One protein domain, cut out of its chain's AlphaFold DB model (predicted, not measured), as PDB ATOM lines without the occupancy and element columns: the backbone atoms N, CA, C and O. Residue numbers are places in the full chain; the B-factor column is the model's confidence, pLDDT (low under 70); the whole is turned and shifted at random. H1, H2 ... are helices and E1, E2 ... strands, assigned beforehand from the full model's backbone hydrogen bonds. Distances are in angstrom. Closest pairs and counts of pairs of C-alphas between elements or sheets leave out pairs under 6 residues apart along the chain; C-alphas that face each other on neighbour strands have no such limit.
ATOM      1  N   SER A   3      32.408 -26.781  86.446       75.31
ATOM      2  CA  SER A   3      33.536 -27.701  86.240       75.31
ATOM      3  C   SER A   3      34.308 -27.333  84.968       75.31
ATOM      4  O   SER A   3      33.829 -26.549  84.145       75.31
ATOM      5  N   GLU A   4      35.499 -27.902  84.772       68.44
ATOM      6  CA  GLU A   4      36.268 -27.727  83.525       68.44
ATOM      7  C   GLU A   4      35.496 -28.233  82.292       68.44
ATOM      8  O   GLU A   4      35.540 -27.614  81.226       68.44
ATOM      9  N   VAL A   5      34.703 -29.297  82.464       69.75
ATOM     10  CA  VAL A   5      33.767 -29.823  81.457       69.75
ATOM     11  C   VAL A   5      32.696 -28.780  81.131       69.75
ATOM     12  O   VAL A   5      32.461 -28.481  79.965       69.75
ATOM     13  N   THR A   6      32.096 -28.163  82.155       75.75
ATOM     14  CA  THR A   6      31.066 -27.122  81.986       75.75
ATOM     15  C   THR A   6      31.597 -25.937  81.180       75.75
ATOM     16  O   THR A   6      30.934 -25.471  80.257       75.75
ATOM     17  N   ASN A   7      32.814 -25.478  81.485       76.81
ATOM     18  CA  ASN A   7      33.456 -24.389  80.749       76.81
ATOM     19  C   ASN A   7      33.753 -24.761  79.292       76.81
ATOM     20  O   ASN A   7      33.509 -23.949  78.405       76.81
ATOM     21  N   SER A   8      34.202 -25.991  79.044       74.88
ATOM     22  CA  SER A   8      34.476 -26.481  77.688       74.88
ATOM     23  C   SER A   8      33.202 -26.600  76.842       74.88
ATOM     24  O   SER A   8      33.223 -26.295  75.652       74.88
ATOM     25  N   VAL A   9      32.077 -27.005  77.450       75.88
ATOM     26  CA  VAL A   9      30.762 -26.995  76.784       75.88
ATOM     27  C   VAL A   9      30.299 -25.565  76.515       75.88
ATOM     28  O   VAL A   9      29.827 -25.276  75.426       75.88
ATOM     29  N   LEU A  10      30.449 -24.650  77.474       77.94
ATOM     30  CA  LEU A  10      30.059 -23.249  77.291       77.94
ATOM     31  C   LEU A  10      30.815 -22.574  76.141       77.94
ATOM     32  O   LEU A  10      30.225 -21.782  75.411       77.94
ATOM     33  N   ASP A  11      32.087 -22.920  75.947       79.00
ATOM     34  CA  ASP A  11      32.903 -22.391  74.850       79.00
ATOM     35  C   ASP A  11      32.531 -22.993  73.478       79.00
ATOM     36  O   ASP A  11      32.877 -22.418  72.444       79.00
ATOM     37  N   SER A  12      31.811 -24.124  73.441       75.69
ATOM     38  CA  SER A  12      31.337 -24.754  72.198       75.69
ATOM     39  C   SER A  12      29.933 -24.307  71.767       75.69
ATOM     40  O   SER A  12      29.527 -24.568  70.629       75.69
ATOM     41  N   ILE A  13      29.199 -23.602  72.635       79.25
ATOM     42  CA  ILE A  13      27.853 -23.092  72.350       79.25
ATOM     43  C   ILE A  13      27.923 -21.950  71.330       79.25
ATOM     44  O   ILE A  13      28.641 -20.964  71.502       79.25
ATOM     45  N   LYS A  14      27.129 -22.052  70.258       78.00
ATOM     46  CA  LYS A  14      27.043 -21.001  69.234       78.00
ATOM     47  C   LYS A  14      26.159 -19.833  69.705       78.00
ATOM     48  O   LYS A  14      25.169 -20.066  70.404       78.00
ATOM     49  N   PRO A  15      26.431 -18.586  69.270       71.00
ATOM     50  CA  PRO A  15      25.560 -17.448  69.563       71.00
ATOM     51  C   PRO A  15      24.131 -17.705  69.054       71.00
ATOM     52  O   PRO A  15      23.941 -17.966  67.868       71.00
ATOM     53  N   GLY A  16      23.135 -17.641  69.945       70.69
ATOM     54  CA  GLY A  16      21.715 -17.857  69.617       70.69
ATOM     55  C   GLY A  16      21.218 -19.306  69.724       70.69
ATOM     56  O   GLY A  16      20.074 -19.582  69.371       70.69
ATOM     57  N   GLN A  17      22.040 -20.239  70.207       80.50
ATOM     58  CA  GLN A  17      21.618 -21.620  70.435       80.50
ATOM     59  C   GLN A  17      20.737 -21.736  71.692       80.50
ATOM     60  O   GLN A  17      21.181 -21.424  72.791       80.50
ATOM     61  N   ALA A  18      19.499 -22.219  71.530       78.56
ATOM     62  CA  ALA A  18      18.511 -22.305  72.617       78.56
ATOM     63  C   ALA A  18      18.641 -23.566  73.500       78.56
ATOM     64  O   ALA A  18      18.186 -23.579  74.642       78.56
ATOM     65  N   SER A  19      19.253 -24.640  72.988       82.44
ATOM     66  CA  SER A  19      19.473 -25.882  73.743       82.44
ATOM     67  C   SER A  19      20.616 -26.726  73.170       82.44
ATOM     68  O   SER A  19      20.886 -26.678  71.966       82.44
ATOM     69  N   LEU A  20      21.236 -27.561  74.005       78.88
ATOM     70  CA  LEU A  20      22.082 -28.682  73.576       78.88
ATOM     71  C   LEU A  20      21.235 -29.949  73.467       78.88
ATOM     72  O   LEU A  20      20.452 -30.233  74.369       78.88
ATOM     73  N   VAL A  21      21.388 -30.699  72.374       72.94
ATOM     74  CA  VAL A  21      20.614 -31.920  72.099       72.94
ATOM     75  C   VAL A  21      21.568 -33.089  71.945       72.94
ATOM     76  O   VAL A  21      22.449 -33.047  71.091       72.94
ATOM     77  N   ASN A  22      21.430 -34.105  72.795       66.12
ATOM     78  CA  ASN A  22      22.271 -35.299  72.746       66.12
ATOM     79  C   ASN A  22      21.762 -36.219  71.630       66.12
ATOM     80  O   ASN A  22      20.620 -36.665  71.691       66.12
ATOM     81  N   GLU A  23      22.582 -36.479  70.611       57.44
ATOM     82  CA  GLU A  23      22.158 -37.229  69.417       57.44
ATOM     83  C   GLU A  23      21.868 -38.713  69.707       57.44
ATOM     84  O   GLU A  23      20.990 -39.292  69.071       57.44
ATOM     85  N   ASP A  24      22.520 -39.299  70.715       49.12
ATOM     86  CA  ASP A  24      22.345 -40.711  71.086       49.12
ATOM     87  C   ASP A  24      21.115 -40.949  71.976       49.12
ATOM     88  O   ASP A  24      20.510 -42.021  71.946       49.12
ATOM     89  N   THR A  25      20.746 -39.963  72.801       54.12
ATOM     90  CA  THR A  25      19.685 -40.106  73.822       54.12
ATOM     91  C   THR A  25      18.473 -39.204  73.598       54.12
ATOM     92  O   THR A  25      17.467 -39.360  74.282       54.12
ATOM     93  N   GLY A  26      18.551 -38.239  72.678       58.44
ATOM     94  CA  GLY A  26      17.503 -37.245  72.419       58.44
ATOM     95  C   GLY A  26      17.304 -36.207  73.534       58.44
ATOM     96  O   GLY A  26      16.475 -35.308  73.385       58.44
ATOM     97  N   ALA A  27      18.054 -36.297  74.639       64.69
ATOM     98  CA  ALA A  27      17.927 -35.410  75.791       64.69
ATOM     99  C   ALA A  27      18.316 -33.966  75.438       64.69
ATOM    100  O   ALA A  27      19.342 -33.729  74.791       64.69
ATOM    101  N   ARG A  28      17.504 -32.996  75.882       75.38
ATOM    102  CA  ARG A  28      17.714 -31.563  75.632       75.38
ATOM    103  C   ARG A  28      18.066 -30.831  76.920       75.38
ATOM    104  O   ARG A  28      17.298 -30.881  77.875       75.38
ATOM    105  N   ILE A  29      19.188 -30.112  76.924       84.06
ATOM    106  CA  ILE A  29      19.556 -29.198  78.011       84.06
ATOM    107  C   ILE A  29      19.337 -27.759  77.521       84.06
ATOM    108  O   ILE A  29      20.031 -27.330  76.593       84.06
ATOM    109  N   PRO A  30      18.375 -27.012  78.090       85.69
ATOM    110  CA  PRO A  30      18.097 -25.636  77.694       85.69
ATOM    111  C   PRO A  30      19.242 -24.699  78.092       85.69
ATOM    112  O   PRO A  30      19.877 -24.876  79.136       85.69
ATOM    113  N   ILE A  31      19.492 -23.696  77.251       87.50
ATOM    114  CA  ILE A  31      20.498 -22.652  77.464       87.50
ATOM    115  C   ILE A  31      19.766 -21.337  77.713       87.50
ATOM    116  O   ILE A  31      18.944 -20.922  76.897       87.50
ATOM    117  N   ILE A  32      20.088 -20.675  78.821       88.75
ATOM    118  CA  ILE A  32      19.531 -19.376  79.192       88.75
ATOM    119  C   ILE A  32      20.633 -18.306  79.291       88.75
ATOM    120  O   ILE A  32      21.774 -18.629  79.650       88.75
ATOM    121  N   PRO A  33      20.332 -17.035  78.961       83.94
ATOM    122  CA  PRO A  33      21.333 -15.971  78.962       83.94
ATOM    123  C   PRO A  33      21.864 -15.652  80.362       83.94
ATOM    124  O   PRO A  33      23.082 -15.598  80.538       83.94
ATOM    125  N   SER A  34      20.968 -15.478  81.338       86.62
ATOM    126  CA  SER A  34      21.301 -15.066  82.705       86.62
ATOM    127  C   SER A  34      20.479 -15.812  83.757       86.62
ATOM    128  O   SER A  34      19.433 -16.390  83.457       86.62
ATOM    129  N   LEU A  35      20.910 -15.757  85.022       83.81
ATOM    130  CA  LEU A  35      20.156 -16.346  86.136       83.81
ATOM    131  C   LEU A  35      18.764 -15.710  86.323       83.81
ATOM    132  O   LEU A  35      17.877 -16.331  86.905       83.81
ATOM    133  N   ALA A  36      18.576 -14.474  85.849       82.44
ATOM    134  CA  ALA A  36      17.309 -13.749  85.939       82.44
ATOM    135  C   ALA A  36      16.234 -14.291  84.976       82.44
ATOM    136  O   ALA A  36      15.053 -14.022  85.182       82.44
ATOM    137  N   ASP A  37      16.634 -15.084  83.977       82.00
ATOM    138  CA  ASP A  37      15.750 -15.673  82.962       82.00
ATOM    139  C   ASP A  37      15.231 -17.072  83.363       82.00
ATOM    140  O   ASP A  37      14.633 -17.792  82.559       82.00
ATOM    141  N   VAL A  38      15.474 -17.497  84.611       83.38
ATOM    142  CA  VAL A  38      14.939 -18.747  85.165       83.38
ATOM    143  C   VAL A  38      13.485 -18.525  85.588       83.38
ATOM    144  O   VAL A  38      13.205 -17.770  86.519       83.38
ATOM    145  N   HIS A  39      12.554 -19.225  84.941       82.19
ATOM    146  CA  HIS A  39      11.124 -19.183  85.257       82.19
ATOM    147  C   HIS A  39      10.605 -20.550  85.721       82.19
ATOM    148  O   HIS A  39      11.179 -21.588  85.399       82.19
ATOM    149  N   GLU A  40       9.496 -20.553  86.463       74.25
ATOM    150  CA  GLU A  40       8.890 -21.749  87.073       74.25
ATOM    151  C   GLU A  40       8.569 -22.845  86.041       74.25
ATOM    152  O   GLU A  40       8.839 -24.024  86.263       74.25
ATOM    153  N   THR A  41       8.130 -22.455  84.844       74.06
ATOM    154  CA  THR A  41       7.878 -23.365  83.717       74.06
ATOM    155  C   THR A  41       9.117 -24.147  83.270       74.06
ATOM    156  O   THR A  41       9.000 -25.315  82.906       74.06
ATOM    157  N   LEU A  42      10.314 -23.555  83.339       75.75
ATOM    158  CA  LEU A  42      11.573 -24.234  83.005       75.75
ATOM    159  C   LEU A  42      11.897 -25.333  84.028       75.75
ATOM    160  O   LEU A  42      12.345 -26.415  83.656       75.75
ATOM    161  N   VAL A  43      11.621 -25.062  85.306       72.56
ATOM    162  CA  VAL A  43      11.883 -25.975  86.429       72.56
ATOM    163  C   VAL A  43      10.973 -27.206  86.383       72.56
ATOM    164  O   VAL A  43      11.404 -28.293  86.764       72.56
ATOM    165  N   HIS A  44       9.747 -27.059  85.871       70.06
ATOM    166  CA  HIS A  44       8.807 -28.168  85.681       70.06
ATOM    167  C   HIS A  44       9.124 -29.059  84.471       70.06
ATOM    168  O   HIS A  44       8.747 -30.228  84.468       70.06
ATOM    169  N   LEU A  45       9.800 -28.526  83.450       64.88
ATOM    170  CA  LEU A  45      10.031 -29.224  82.179       64.88
ATOM    171  C   LEU A  45      11.400 -29.909  82.091       64.88
ATOM    172  O   LEU A  45      11.553 -30.871  81.339       64.88
ATOM    173  N   THR A  46      12.408 -29.426  82.821       78.56
ATOM    174  CA  THR A  46      13.762 -30.001  82.807       78.56
ATOM    175  C   THR A  46      14.307 -30.161  84.219       78.56
ATOM    176  O   THR A  46      13.762 -29.612  85.166       78.56
ATOM    177  N   SER A  47      15.380 -30.939  84.390       80.69
ATOM    178  CA  SER A  47      16.084 -31.084  85.682       80.69
ATOM    179  C   SER A  47      17.375 -30.257  85.759       80.69
ATOM    180  O   SER A  47      18.080 -30.270  86.772       80.69
ATOM    181  N   SER A  48      17.721 -29.567  84.670       86.94
ATOM    182  CA  SER A  48      18.897 -28.707  84.572       86.94
ATOM    183  C   SER A  48      18.765 -27.669  83.454       86.94
ATOM    184  O   SER A  48      17.993 -27.846  82.505       86.94
ATOM    185  N   CYS A  49      19.538 -26.588  83.555       88.50
ATOM    186  CA  CYS A  49      19.750 -25.618  82.481       88.50
ATOM    187  C   CYS A  49      21.168 -25.029  82.529       88.50
ATOM    188  O   CYS A  49      21.813 -24.987  83.579       88.50
ATOM    189  N   ILE A  50      21.667 -24.581  81.378       87.81
ATOM    190  CA  ILE A  50      22.976 -23.934  81.249       87.81
ATOM    191  C   ILE A  50      22.786 -22.424  81.280       87.81
ATOM    192  O   ILE A  50      22.014 -21.889  80.490       87.81
ATOM    193  N   VAL A  51      23.530 -21.745  82.147       88.75
ATOM    194  CA  VAL A  51      23.489 -20.292  82.302       88.75
ATOM    195  C   VAL A  51      24.773 -19.695  81.743       88.75
ATOM    196  O   VAL A  51      25.870 -19.967  82.245       88.75
ATOM    197  N   VAL A  52      24.646 -18.921  80.664       84.75
ATOM    198  CA  VAL A  52      25.800 -18.469  79.874       84.75
ATOM    199  C   VAL A  52      26.584 -17.372  80.592       84.75
ATOM    200  O   VAL A  52      27.809 -17.465  80.676       84.75
ATOM    201  N   GLN A  53      25.908 -16.354  81.131       84.94
ATOM    202  CA  GLN A  53      26.560 -15.199  81.754       84.94
ATOM    203  C   GLN A  53      27.320 -15.577  83.037       84.94
ATOM    204  O   GLN A  53      28.452 -15.141  83.243       84.94
ATOM    205  N   GLU A  54      26.739 -16.439  83.866       84.19
ATOM    206  CA  GLU A  54      27.309 -16.932  85.123       84.19
ATOM    207  C   GLU A  54      28.206 -18.167  84.930       84.19
ATOM    208  O   GLU A  54      28.771 -18.679  85.899       84.19
ATOM    209  N   ARG A  55      28.344 -18.648  83.686       86.25
ATOM    210  CA  ARG A  55      29.162 -19.802  83.280       86.25
ATOM    211  C   ARG A  55      28.987 -21.031  84.177       86.25
ATOM    212  O   ARG A  55      29.953 -21.661  84.612       86.25
ATOM    213  N   CYS A  56      27.739 -21.390  84.451       87.56
ATOM    214  CA  CYS A  56      27.420 -22.529  85.303       87.56
ATOM    215  C   CYS A  56      26.198 -23.295  84.796       87.56
ATOM    216  O   CYS A  56      25.406 -22.790  84.006       87.56
ATOM    217  N   VAL A  57      26.045 -24.534  85.260       87.25
ATOM    218  CA  VAL A  57      24.830 -25.328  85.046       87.25
ATOM    219  C   VAL A  57      24.017 -25.325  86.329       87.25
ATOM    220  O   VAL A  57      24.503 -25.748  87.385       87.25
ATOM    221  N   LEU A  58      22.787 -24.834  86.250       89.25
ATOM    222  CA  LEU A  58      21.802 -24.967  87.313       89.25
ATOM    223  C   LEU A  58      21.199 -26.366  87.246       89.25
ATOM    224  O   LEU A  58      20.851 -26.853  86.174       89.25
ATOM    225  N   ILE A  59      21.103 -27.014  88.402       88.69
ATOM    226  CA  ILE A  59      20.534 -28.351  88.557       88.69
ATOM    227  C   ILE A  59      19.584 -28.295  89.738       88.69
ATOM    228  O   ILE A  59      19.916 -27.714  90.776       88.69
ATOM    229  N   TRP A  60      18.431 -28.925  89.591       87.81
ATOM    230  CA  TRP A  60      17.444 -29.051  90.650       87.81
ATOM    231  C   TRP A  60      16.854 -30.459  90.649       87.81
ATOM    232  O   TRP A  60      16.889 -31.177  89.652       87.81
ATOM    233  N   ALA A  61      16.345 -30.875  91.804       83.69
ATOM    234  CA  ALA A  61      15.638 -32.136  91.967       83.69
ATOM    235  C   ALA A  61      14.523 -31.959  93.001       83.69
ATOM    236  O   ALA A  61      14.650 -31.141  93.913       83.69
ATOM    237  N   HIS A  62      13.457 -32.749  92.878       77.25
ATOM    238  CA  HIS A  62      12.318 -32.705  93.802       77.25
ATOM    239  C   HIS A  62      12.680 -33.189  95.216       77.25
ATOM    240  O   HIS A  62      12.071 -32.763  96.192       77.25
ATOM    241  N   GLU A  63      13.718 -34.024  95.345       76.56
ATOM    242  CA  GLU A  63      14.230 -34.499  96.629       76.56
ATOM    243  C   GLU A  63      15.702 -34.130  96.824       76.56
ATOM    244  O   GLU A  63      16.560 -34.498  96.017       76.56
ATOM    245  N   ALA A  64      16.035 -33.520  97.967       74.12
ATOM    246  CA  ALA A  64      17.405 -33.109  98.302       74.12
ATOM    247  C   ALA A  64      18.434 -34.258  98.238       74.12
ATOM    248  O   ALA A  64      19.600 -34.031  97.919       74.12
ATOM    249  N   ARG A  65      18.011 -35.505  98.500       72.06
ATOM    250  CA  ARG A  65      18.881 -36.697  98.456       72.06
ATOM    251  C   ARG A  65      19.306 -37.083  97.037       72.06
ATOM    252  O   ARG A  65      20.344 -37.713  96.875       72.06
ATOM    253  N   THR A  66      18.525 -36.703  96.029       73.50
ATOM    254  CA  THR A  66      18.732 -37.099  94.625       73.50
ATOM    255  C   THR A  66      19.500 -36.060  93.807       73.50
ATOM    256  O   THR A  66      20.011 -36.390  92.739       73.50
ATOM    257  N   VAL A  67      19.662 -34.833  94.324       81.00
ATOM    258  CA  VAL A  67      20.324 -33.712  93.626       81.00
ATOM    259  C   VAL A  67      21.727 -34.081  93.133       81.00
ATOM    260  O   VAL A  67      22.091 -33.745  92.009       81.00
ATOM    261  N   LEU A  68      22.510 -34.814  93.933       81.06
ATOM    262  CA  LEU A  68      23.860 -35.242  93.542       81.06
ATOM    263  C   LEU A  68      23.846 -36.296  92.422       81.06
ATOM    264  O   LEU A  68      24.707 -36.277  91.548       81.06
ATOM    265  N   THR A  69      22.853 -37.187  92.411       77.94
ATOM    266  CA  THR A  69      22.678 -38.185  91.347       77.94
ATOM    267  C   THR A  69      22.245 -37.525  90.040       77.94
ATOM    268  O   THR A  69      22.783 -37.852  88.983       77.94
ATOM    269  N   VAL A  70      21.326 -36.554  90.106       79.12
ATOM    270  CA  VAL A  70      20.926 -35.744  88.945       79.12
ATOM    271  C   VAL A  70      22.128 -34.969  88.408       79.12
ATOM    272  O   VAL A  70      22.377 -35.000  87.206       79.12
ATOM    273  N   ALA A  71      22.929 -34.359  89.286       80.25
ATOM    274  CA  ALA A  71      24.146 -33.658  88.887       80.25
ATOM    275  C   ALA A  71      25.140 -34.572  88.154       80.25
ATOM    276  O   ALA A  71      25.641 -34.197  87.097       80.25
ATOM    277  N   HIS A  72      25.361 -35.790  88.654       78.19
ATOM    278  CA  HIS A  72      26.243 -36.762  88.007       78.19
ATOM    279  C   HIS A  72      25.724 -37.210  86.628       78.19
ATOM    280  O   HIS A  72      26.492 -37.326  85.673       78.19
ATOM    281  N   ASN A  73      24.411 -37.418  86.489       75.75
ATOM    282  CA  ASN A  73      23.799 -37.778  85.209       75.75
ATOM    283  C   ASN A  73      23.893 -36.641  84.183       75.75
ATOM    284  O   ASN A  73      24.213 -36.895  83.022       75.75
ATOM    285  N   VAL A  74      23.659 -35.397  84.611       78.50
ATOM    286  CA  VAL A  74      23.801 -34.203  83.765       78.50
ATOM    287  C   VAL A  74      25.258 -34.013  83.346       78.50
ATOM    288  O   VAL A  74      25.521 -33.763  82.176       78.50
ATOM    289  N   GLU A  75      26.223 -34.217  84.245       78.19
ATOM    290  CA  GLU A  75      27.651 -34.164  83.907       78.19
ATOM    291  C   GLU A  75      28.048 -35.238  82.885       78.19
ATOM    292  O   GLU A  75      28.758 -34.947  81.921       78.19
ATOM    293  N   LYS A  76      27.525 -36.462  83.023       73.62
ATOM    294  CA  LYS A  76      27.732 -37.540  82.046       73.62
ATOM    295  C   LYS A  76      27.120 -37.213  80.679       73.62
ATOM    296  O   LYS A  76      27.742 -37.483  79.652       73.62
ATOM    297  N   GLN A  77      25.933 -36.607  80.654       71.56
ATOM    298  CA  GLN A  77      25.326 -36.096  79.420       71.56
ATOM    299  C   GLN A  77      26.172 -34.972  78.804       71.56
ATOM    300  O   GLN A  77      26.357 -34.957  77.588       71.56
ATOM    301  N   MET A  78      26.738 -34.087  79.634       71.19
ATOM    302  CA  MET A  78      27.619 -33.005  79.193       71.19
ATOM    303  C   MET A  78      28.942 -33.497  78.608       71.19
ATOM    304  O   MET A  78      29.400 -32.961  77.602       71.19
ATOM    305  N   LEU A  79      29.518 -34.553  79.181       68.25
ATOM    306  CA  LEU A  79      30.691 -35.226  78.623       68.25
ATOM    307  C   LEU A  79      30.403 -35.795  77.229       68.25
ATOM    308  O   LEU A  79      31.241 -35.657  76.341       68.25
ATOM    309  N   GLY A  80      29.204 -36.347  77.012       62.53
ATOM    310  CA  GLY A  80      28.757 -36.822  75.699       62.53
ATOM    311  C   GLY A  80      28.784 -35.744  74.605       62.53
ATOM    312  O   GLY A  80      29.055 -36.064  73.454       62.53
TER     313      GLY A  80
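What this domain is: This is residues 3 to 80 of the 817 residues of the protein "Glyco_trans_2-like domain-containing protein" of Fusarium oxysporum f. sp. melonis 26406 (UniProt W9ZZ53). A small, strongly twisted sheet of four short strands has two helices over one face, the long H3 slanting over it and the shorter H1 beside the strands, while a third helix, H2, only grazes the sheet. The sheet is made of two hairpins, E1 with E2 and E3 with E4, joined through the parallel inner pair E2 and E3; H2 lies on the crossover between these two strands. The printed part has 78 residues, with three named helices and four named strands in the order H1 E1 E2 H2 E3 E4 H3; the sheet's order is E1, E2, E3, E4, mixed, and the class is mixed, helices and strands. The whole is compact, with a radius of gyration of the C-alphas of 12.0 A and spans of 34 by 28 by 23 A.

Where its parts are: The strands are E1, residues 19 to 21, 6.4 A long; E2, residues 28 to 32, 12.8 A; E3, residues 48 to 51, 9.9 A; and E4, residues 56 to 59, 9.6 A. C-alpha 28 of E2 is at (17.714, -31.563, 75.632). The helices are H3, residues 67 to 80, 20.1 A; H1, residues 4 to 12, 12.7 A; and H2, residues 40 to 45, 9.0 A. H1 begins with C-alpha 4 at (36.268, -27.727, 83.525), and H3 ends with C-alpha 80 at (28.757, -36.822, 75.699).

How they stand to each other: The sheet is only just strongly twisted, its C-alphas lying up to 4.1 A off the best plane. E2 and E3 are parallel at 36 degrees, with N 32 and O 50 at 2.8 A. E1 and E2 form an antiparallel hairpin at 161 degrees, with N 20 and O 29 at 2.9 A. E3 and E4 form another at 158 degrees, with N 58 and O 49 at 2.8 A. The pairing of E2 is staggered: residues 28 to 30 pair with E1 and 31 to 32 with E3. E2, H2 and E3 make a strand-helix-strand unit, two parallel neighbour strands with a helix between, with a right-handed crossover. H2 only grazes the sheet, with its residues 42 to 45. H1 and H3 are on the same face, making two layers, helices on one face of a sheet. H3 is over E3 at a height over the sheet of 9.3 A, only just slantwise to the strands, at 59.8 degrees to E3 on the local plane. The closest C-alphas of H3 and E4 are those of Ala 71 and Ile 59, 6.4 A. H1, at a height of 7.9 A, is over none of the strands, but only just: 2 of its C-alphas fall on E3. H1 and H3 touch, with residues 75 to 79 of H3 alone, closest at the C-alphas of Val 5 and Leu 79, 6.8 A, at a steep tilt of 49 degrees, the same way. H2 is apart from H1 and H3. In H1, H2 and H3 every O i to N i+4 pair is within hydrogen-bond range.

The domain as a whole: The two C-alphas farthest apart are those of Pro 15 and Arg 65, 35.4 A. The printed part has no cut and no long link. The mean pLDDT of the printed part is 77.4; residues 4 to 5, 22 to 27, 45 and 79 to 80 are under 70.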